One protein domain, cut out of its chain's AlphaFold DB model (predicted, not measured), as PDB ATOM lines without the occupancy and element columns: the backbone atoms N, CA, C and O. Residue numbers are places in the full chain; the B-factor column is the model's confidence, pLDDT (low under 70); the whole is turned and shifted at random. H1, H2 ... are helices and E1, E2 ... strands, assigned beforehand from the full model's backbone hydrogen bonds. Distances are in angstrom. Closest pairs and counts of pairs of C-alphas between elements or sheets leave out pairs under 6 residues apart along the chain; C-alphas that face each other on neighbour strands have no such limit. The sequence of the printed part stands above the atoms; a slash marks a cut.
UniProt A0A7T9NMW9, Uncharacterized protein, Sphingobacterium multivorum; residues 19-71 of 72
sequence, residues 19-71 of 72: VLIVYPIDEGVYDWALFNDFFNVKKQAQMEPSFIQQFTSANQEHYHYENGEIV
ATOM      1  N   VAL A  19     125.635 119.032 160.483       87.44
ATOM      2  CA  VAL A  19     125.727 119.886 161.677       87.44
ATOM      3  C   VAL A  19     124.381 119.896 162.390       87.44
ATOM      4  O   VAL A  19     123.362 120.225 161.781       87.44
ATOM      5  N   LEU A  20     124.376 119.542 163.673       88.94
ATOM      6  CA  LEU A  20     123.230 119.738 164.558       88.94
ATOM      7  C   LEU A  20     123.461 121.006 165.367       88.94
ATOM      8  O   LEU A  20     124.521 121.153 165.958       88.94
ATOM      9  N   ILE A  21     122.487 121.911 165.386       88.25
ATOM     10  CA  ILE A  21     122.579 123.192 166.096       88.25
ATOM     11  C   ILE A  21     121.513 123.207 167.186       88.25
ATOM     12  O   ILE A  21     120.343 122.926 166.914       88.25
ATOM     13  N   VAL A  22     121.908 123.555 168.406       89.62
ATOM     14  CA  VAL A  22     120.994 123.749 169.529       89.62
ATOM     15  C   VAL A  22     120.383 125.146 169.420       89.62
ATOM     16  O   VAL A  22     121.087 126.158 169.362       89.62
ATOM     17  N   TYR A  23     119.055 125.200 169.365       86.94
ATOM     18  CA  TYR A  23     118.307 126.454 169.354       86.94
ATOM     19  C   TYR A  23     117.751 126.750 170.749       86.94
ATOM     20  O   TYR A  23     117.231 125.830 171.390       86.94
ATOM     21  N   PRO A  24     117.827 128.008 171.218       83.62
ATOM     22  CA  PRO A  24     117.162 128.406 172.449       83.62
ATOM     23  C   PRO A  24     115.639 128.280 172.294       83.62
ATOM     24  O   PRO A  24     115.079 128.511 171.220       83.62
ATOM     25  N   ILE A  25     114.971 127.862 173.369       87.25
ATOM     26  CA  ILE A  25     113.511 127.726 173.411       87.25
ATOM     27  C   ILE A  25     112.910 129.082 173.782       87.25
ATOM     28  O   ILE A  25     113.424 129.757 174.669       87.25
ATOM     29  N   ASP A  26     111.819 129.459 173.109       90.12
ATOM     30  CA  ASP A  26     111.075 130.710 173.326       90.12
ATOM     31  C   ASP A  26     111.891 132.005 173.120       90.12
ATOM     32  O   ASP A  26     111.440 133.092 173.481       90.12
ATOM     33  N   GLU A  27     113.058 131.915 172.480       90.25
ATOM     34  CA  GLU A  27     113.928 133.051 172.171       90.25
ATOM     35  C   GLU A  27     114.458 132.950 170.731       90.25
ATOM     36  O   GLU A  27     114.861 131.885 170.263       90.25
ATOM     37  N   GLY A  28     114.453 134.066 169.997       92.31
ATOM     38  CA  GLY A  28     115.037 134.128 168.658       92.31
ATOM     39  C   GLY A  28     116.565 134.185 168.713       92.31
ATOM     40  O   GLY A  28     117.132 134.928 169.508       92.31
ATOM     41  N   VAL A  29     117.255 133.471 167.815       94.94
ATOM     42  CA  VAL A  29     118.736 133.444 167.759       94.94
ATOM     43  C   VAL A  29     119.348 134.838 167.606       94.94
ATOM     44  O   VAL A  29     120.429 135.097 168.128       94.94
ATOM     45  N   TYR A  30     118.668 135.737 166.892       97.00
ATOM     46  CA  TYR A  30     119.101 137.123 166.736       97.00
ATOM     47  C   TYR A  30     119.132 137.868 168.076       97.00
ATOM     48  O   TYR A  30     120.167 138.427 168.436       97.00
ATOM     49  N   ASP A  31     118.027 137.822 168.823       95.75
ATOM     50  CA  ASP A  31     117.900 138.489 170.121       95.75
ATOM     51  C   ASP A  31     118.866 137.878 171.141       95.75
ATOM     52  O   ASP A  31     119.612 138.604 171.801       95.75
ATOM     53  N   TRP A  32     118.957 136.544 171.168       95.12
ATOM     54  CA  TRP A  32     119.926 135.805 171.975       95.12
ATOM     55  C   TRP A  32     121.374 136.236 171.682       95.12
ATOM     56  O   TRP A  32     122.168 136.456 172.599       95.12
ATOM     57  N   ALA A  33     121.740 136.396 170.406       96.44
ATOM     58  CA  ALA A  33     123.092 136.792 170.015       96.44
ATOM     59  C   ALA A  33     123.414 138.251 170.375       96.44
ATOM     60  O   ALA A  33     124.572 138.548 170.669       96.44
ATOM     61  N   LEU A  34     122.425 139.149 170.360       96.44
ATOM     62  CA  LEU A  34     122.587 140.516 170.861       96.44
ATOM     63  C   LEU A  34     122.770 140.532 172.380       96.44
ATOM     64  O   LEU A  34     123.676 141.195 172.872       96.44
ATOM     65  N   PHE A  35     121.938 139.789 173.114       95.12
ATOM     66  CA  PHE A  35     121.982 139.735 174.577       95.12
ATOM     67  C   PHE A  35     123.325 139.211 175.111       95.12
ATOM     68  O   PHE A  35     123.816 139.700 176.124       95.12
ATOM     69  N   ASN A  36     123.927 138.242 174.417       94.44
ATOM     70  CA  ASN A  36     125.210 137.640 174.795       94.44
ATOM     71  C   ASN A  36     126.437 138.337 174.168       94.44
ATOM     72  O   ASN A  36     127.531 137.778 174.201       94.44
ATOM     73  N   ASP A  37     126.275 139.513 173.548       96.44
ATOM     74  CA  ASP A  37     127.338 140.254 172.844       96.44
ATOM     75  C   ASP A  37     128.018 139.487 171.682       96.44
ATOM     76  O   ASP A  37     129.061 139.894 171.159       96.44
ATOM     77  N   PHE A  38     127.413 138.395 171.207       96.25
ATOM     78  CA  PHE A  38     127.895 137.606 170.067       96.25
ATOM     79  C   PHE A  38     127.652 138.289 168.723       96.25
ATOM     80  O   PHE A  38     128.325 137.995 167.731       96.25
ATOM     81  N   PHE A  39     126.697 139.212 168.679       97.31
ATOM     82  CA  PHE A  39     126.401 140.022 167.515       97.31
ATOM     83  C   PHE A  39     126.246 141.490 167.906       97.31
ATOM     84  O   PHE A  39     125.742 141.821 168.970       97.31
ATOM     85  N   ASN A  40     126.687 142.383 167.022       97.19
ATOM     86  CA  ASN A  40     126.594 143.825 167.210       97.19
ATOM     87  C   ASN A  40     126.048 144.456 165.929       97.19
ATOM     88  O   ASN A  40     126.654 144.319 164.857       97.19
ATOM     89  N   VAL A  41     124.926 145.168 166.040       97.25
ATOM     90  CA  VAL A  41     124.295 145.867 164.913       97.25
ATOM     91  C   VAL A  41     125.179 147.029 164.462       97.25
ATOM     92  O   VAL A  41     125.513 147.919 165.237       97.25
ATOM     93  N   LYS A  42     125.538 147.048 163.177       97.62
ATOM     94  CA  LYS A  42     126.341 148.113 162.545       97.62
ATOM     95  C   LYS A  42     125.573 148.880 161.472       97.62
ATOM     96  O   LYS A  42     126.017 149.941 161.041       97.62
ATOM     97  N   LYS A  43     124.459 148.328 160.986       97.75
ATOM     98  CA  LYS A  43     123.641 148.900 159.909       97.75
ATOM     99  C   LYS A  43     122.161 148.693 160.212       97.75
ATOM    100  O   LYS A  43     121.788 147.620 160.666       97.75
ATOM    101  N   GLN A  44     121.329 149.669 159.844       97.19
ATOM    102  CA  GLN A  44     119.865 149.593 159.983       97.19
ATOM    103  C   GLN A  44     119.276 148.331 159.332       97.19
ATOM    104  O   GLN A  44     118.473 147.642 159.943       97.19
ATOM    105  N   ALA A  45     119.779 147.942 158.154       97.62
ATOM    106  CA  ALA A  45     119.341 146.733 157.452       97.62
ATOM    107  C   ALA A  45     119.483 145.429 158.271       97.62
ATOM    108  O   ALA A  45     118.824 144.446 157.960       97.62
ATOM    109  N   GLN A  46     120.340 145.398 159.300       98.19
ATOM    110  CA  GLN A  46     120.524 144.225 160.164       98.19
ATOM    111  C   GLN A  46     119.453 144.105 161.254       98.19
ATOM    112  O   GLN A  46     119.490 143.152 162.023       98.19
ATOM    113  N   MET A  47     118.541 145.070 161.351       97.62
ATOM    114  CA  MET A  47     117.371 145.035 162.232       97.62
ATOM    115  C   MET A  47     116.083 144.740 161.452       97.62
ATOM    116  O   MET A  47     115.007 144.664 162.038       97.62
ATOM    117  N   GLU A  48     116.175 144.594 160.129       98.19
ATOM    118  CA  GLU A  48     115.012 144.331 159.290       98.19
ATOM    119  C   GLU A  48     114.527 142.886 159.469       98.19
ATOM    120  O   GLU A  48     115.355 141.970 159.542       98.19
ATOM    121  N   PRO A  49     113.204 142.631 159.450       97.81
ATOM    122  CA  PRO A  49     112.655 141.283 159.611       97.81
ATOM    123  C   PRO A  49     113.231 140.254 158.629       97.81
ATOM    124  O   PRO A  49     113.436 139.096 158.985       97.81
ATOM    125  N   SER A  50     113.539 140.680 157.399       97.19
ATOM    126  CA  SER A  50     114.143 139.829 156.366       97.19
ATOM    127  C   SER A  50     115.562 139.378 156.714       97.19
ATOM    128  O   SER A  50     115.950 138.268 156.352       97.19
ATOM    129  N   PHE A  51     116.323 140.212 157.426       97.69
ATOM    130  CA  PHE A  51     117.634 139.852 157.957       97.69
ATOM    131  C   PHE A  51     117.480 138.934 159.170       97.69
ATOM    132  O   PHE A  51     118.099 137.874 159.217       97.69
ATOM    133  N   ILE A  52     116.614 139.315 160.116       96.94
ATOM    134  CA  ILE A  52     116.400 138.579 161.368       96.94
ATOM    135  C   ILE A  52     115.937 137.139 161.093       96.94
ATOM    136  O   ILE A  52     116.459 136.219 161.714       96.94
ATOM    137  N   GLN A  53     115.037 136.898 160.127       95.12
ATOM    138  CA  GLN A  53     114.539 135.535 159.872       95.12
ATOM    139  C   GLN A  53     115.608 134.566 159.343       95.12
ATOM    140  O   GLN A  53     115.420 133.356 159.423       95.12
ATOM    141  N   GLN A  54     116.666 135.083 158.717       95.06
ATOM    142  CA  GLN A  54     117.740 134.276 158.122       95.06
ATOM    143  C   GLN A  54     118.990 134.273 159.002       95.06
ATOM    144  O   GLN A  54     120.013 133.703 158.624       95.06
ATOM    145  N   PHE A  55     118.928 134.949 160.149       95.38
ATOM    146  CA  PHE A  55     120.062 135.107 161.030       95.38
ATOM    147  C   PHE A  55     120.444 133.771 161.668       95.38
ATOM    148  O   PHE A  55     119.604 133.048 162.203       95.38
ATOM    149  N   THR A  56     121.738 133.478 161.649       92.56
ATOM    150  CA  THR A  56     122.350 132.347 162.344       92.56
ATOM    151  C   THR A  56     123.575 132.839 163.106       92.56
ATOM    152  O   THR A  56     124.167 133.865 162.757       92.56
ATOM    153  N   SER A  57     123.968 132.121 164.159       92.50
ATOM    154  CA  SER A  57     125.157 132.460 164.942       92.50
ATOM    155  C   SER A  57     126.058 131.243 165.112       92.50
ATOM    156  O   SER A  57     125.634 130.207 165.611       92.50
ATOM    157  N   ALA A  58     127.336 131.392 164.758       91.12
ATOM    158  CA  ALA A  58     128.349 130.356 164.976       91.12
ATOM    159  C   ALA A  58     128.660 130.120 166.468       91.12
ATOM    160  O   ALA A  58     129.320 129.144 166.804       91.12
ATOM    161  N   ASN A  59     128.194 131.006 167.357       92.56
ATOM    162  CA  ASN A  59     128.318 130.831 168.805       92.56
ATOM    163  C   ASN A  59     127.234 129.914 169.384       92.56
ATOM    164  O   ASN A  59     127.306 129.577 170.563       92.56
ATOM    165  N   GLN A  60     126.214 129.540 168.599       90.19
ATOM    166  CA  GLN A  60     125.259 128.521 169.035       90.19
ATOM    167  C   GLN A  60     126.010 127.217 169.278       90.19
ATOM    168  O   GLN A  60     126.905 126.875 168.507       90.19
ATOM    169  N   GLU A  61     125.636 126.480 170.318       90.94
ATOM    170  CA  GLU A  61     126.144 125.126 170.509       90.94
ATOM    171  C   GLU A  61     125.778 124.284 169.284       90.94
ATOM    172  O   GLU A  61     124.622 124.251 168.848       90.94
ATOM    173  N   HIS A  62     126.782 123.656 168.685       90.69
ATOM    174  CA  HIS A  62     126.606 122.864 167.487       90.69
ATOM    175  C   HIS A  62     127.594 121.708 167.450       90.69
ATOM    176  O   HIS A  62     128.693 121.799 167.988       90.69
ATOM    177  N   TYR A  63     127.175 120.640 166.788       89.75
ATOM    178  CA  TYR A  63     127.890 119.378 166.723       89.75
ATOM    179  C   TYR A  63     128.071 118.972 165.276       89.75
ATOM    180  O   TYR A  63     127.094 118.893 164.523       89.75
ATOM    181  N   HIS A  64     129.313 118.703 164.895       89.31
ATOM    182  CA  HIS A  64     129.632 118.210 163.565       89.31
ATOM    183  C   HIS A  64     129.697 116.691 163.579       89.31
ATOM    184  O   HIS A  64     130.328 116.095 164.447       89.31
ATOM    185  N   TYR A  65     129.097 116.073 162.570       88.12
ATOM    186  CA  TYR A  65     129.163 114.637 162.351       88.12
ATOM    187  C   TYR A  65     129.788 114.333 160.995       88.12
ATOM    188  O   TYR A  65     129.449 114.973 159.995       88.12
ATOM    189  N   GLU A  66     130.641 113.313 160.955       88.44
ATOM    190  CA  GLU A  66     131.144 112.684 159.736       88.44
ATOM    191  C   GLU A  66     131.082 111.160 159.865       88.44
ATOM    192  O   GLU A  66     131.513 110.587 160.859       88.44
ATOM    193  N   ASN A  67     130.534 110.477 158.858       88.12
ATOM    194  CA  ASN A  67     130.382 109.013 158.834       88.12
ATOM    195  C   ASN A  67     129.696 108.385 160.073       88.12
ATOM    196  O   ASN A  67     129.872 107.203 160.350       88.12
ATOM    197  N   GLY A  68     128.854 109.146 160.769       83.81
ATOM    198  CA  GLY A  68     128.107 108.751 161.961       83.81
ATOM    199  C   GLY A  68     128.822 109.077 163.271       83.81
ATOM    200  O   GLY A  68     128.268 108.810 164.334       83.81
ATOM    201  N   GLU A  69     130.016 109.664 163.208       83.75
ATOM    202  CA  GLU A  69     130.843 109.994 164.365       83.75
ATOM    203  C   GLU A  69     130.904 111.508 164.570       83.75
ATOM    204  O   GLU A  69     130.948 112.270 163.606       83.75
ATOM    205  N   ILE A  70     130.887 111.945 165.832       87.94
ATOM    206  CA  ILE A  70     131.084 113.352 166.188       87.94
ATOM    207  C   ILE A  70     132.542 113.743 165.923       87.94
ATOM    208  O   ILE A  70     133.461 113.060 166.378       87.94
ATOM    209  N   VAL A  71     132.757 114.835 165.193       89.44
ATOM    210  CA  VAL A  71     134.099 115.344 164.863       89.44
ATOM    211  C   VAL A  71     134.421 116.673 165.545       89.44
ATOM    212  O   VAL A  71     135.596 117.023 165.650       89.44
TER     213      VAL A  71
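AT A GLANCE: This is residues 19 to 71 of the 72 residues of an uncharacterized protein of Sphingobacterium multivorum (UniProt A0A7T9NMW9). A long, loose rod has a small two-stranded antiparallel sheet, E1 and E2, toward one end and a loose group of three short helices, H1, H2 and H3, toward the other, with residues 22 to 28 and 53 to 61 running between these two parts. Past E2, at the sheet's far side from the helices, residues 69 to 70 fold back to pair with residues 65 to 66 of E2, and among the helices residues 40 to 45 stand free. The printed part has 53 residues, with three named helices and two named strands in the order E1, H1, H2, H3, E2; the sheet's order is E1 - E2. The class is mixed, helices and strands, with 23 residues, under half, in named elements. The whole is loose, with a radius of gyration of the C-alphas of 13.4 A, and spans 42 by 18 by 17 A.

HOW THE PARTS SIT: In the sheet, E1, residues 19 to 21, and E2, residues 62 to 66, are antiparallel neighbours, with 162 degrees between their N-to-C directions. The C-alphas of Ile 21 and His 62 face each other at 4.3 A. Backbone N 20 and O 63 are within hydrogen-bond range at 2.9 A, as are N 63 and O 20 at 2.8 A. Residues 65 to 66 of E2 also pair, antiparallel, with residues 69 to 70. H1, residues 29 to 35, is apart from E2. H1 and H3, residues 49 to 52, are close but not clearly touching; their closest C-alphas, those of Tyr 30 and Ile 52, are 6.2 A apart. H2, residues 44 to 47, and H3 are also close but not clearly touching, with the closest C-alphas, those of Gln 46 and Ile 52, 7.1 A apart. H1 and H2 are apart, and H2 is apart from both strands. Every O i to N i+4 pair in H1 is within hydrogen-bond range; H2 and H3 are too short for such a pair, and each has its one O i to N i+3 pair within range.

IN THESE COORDINATES: E2, residues 62 to 66, is 13.6 A from first to last C-alpha and ends at C-alpha 66, (131.144, 112.684, 159.736). E1, residues 19 to 21, is 6.4 A long and begins at C-alpha 19, (125.727, 119.886, 161.677). H1, residues 29 to 35, is 9.8 A long and begins at C-alpha 29, (118.736, 133.444, 167.759). H2, residues 44 to 47, measures 5.7 A, and H3, residues 49 to 52, measures 4.9 A.

THE WHOLE: The two C-alphas farthest apart, those of Gln 44 and Asn 67, are 41.9 A apart. The printed part has no cut. The link from H2 to H3 is tight, and those from E1 to H1, H1 to H2 and H3 to E2 are short. The mean pLDDT of the printed part is 92.9, and no printed residue is under 70.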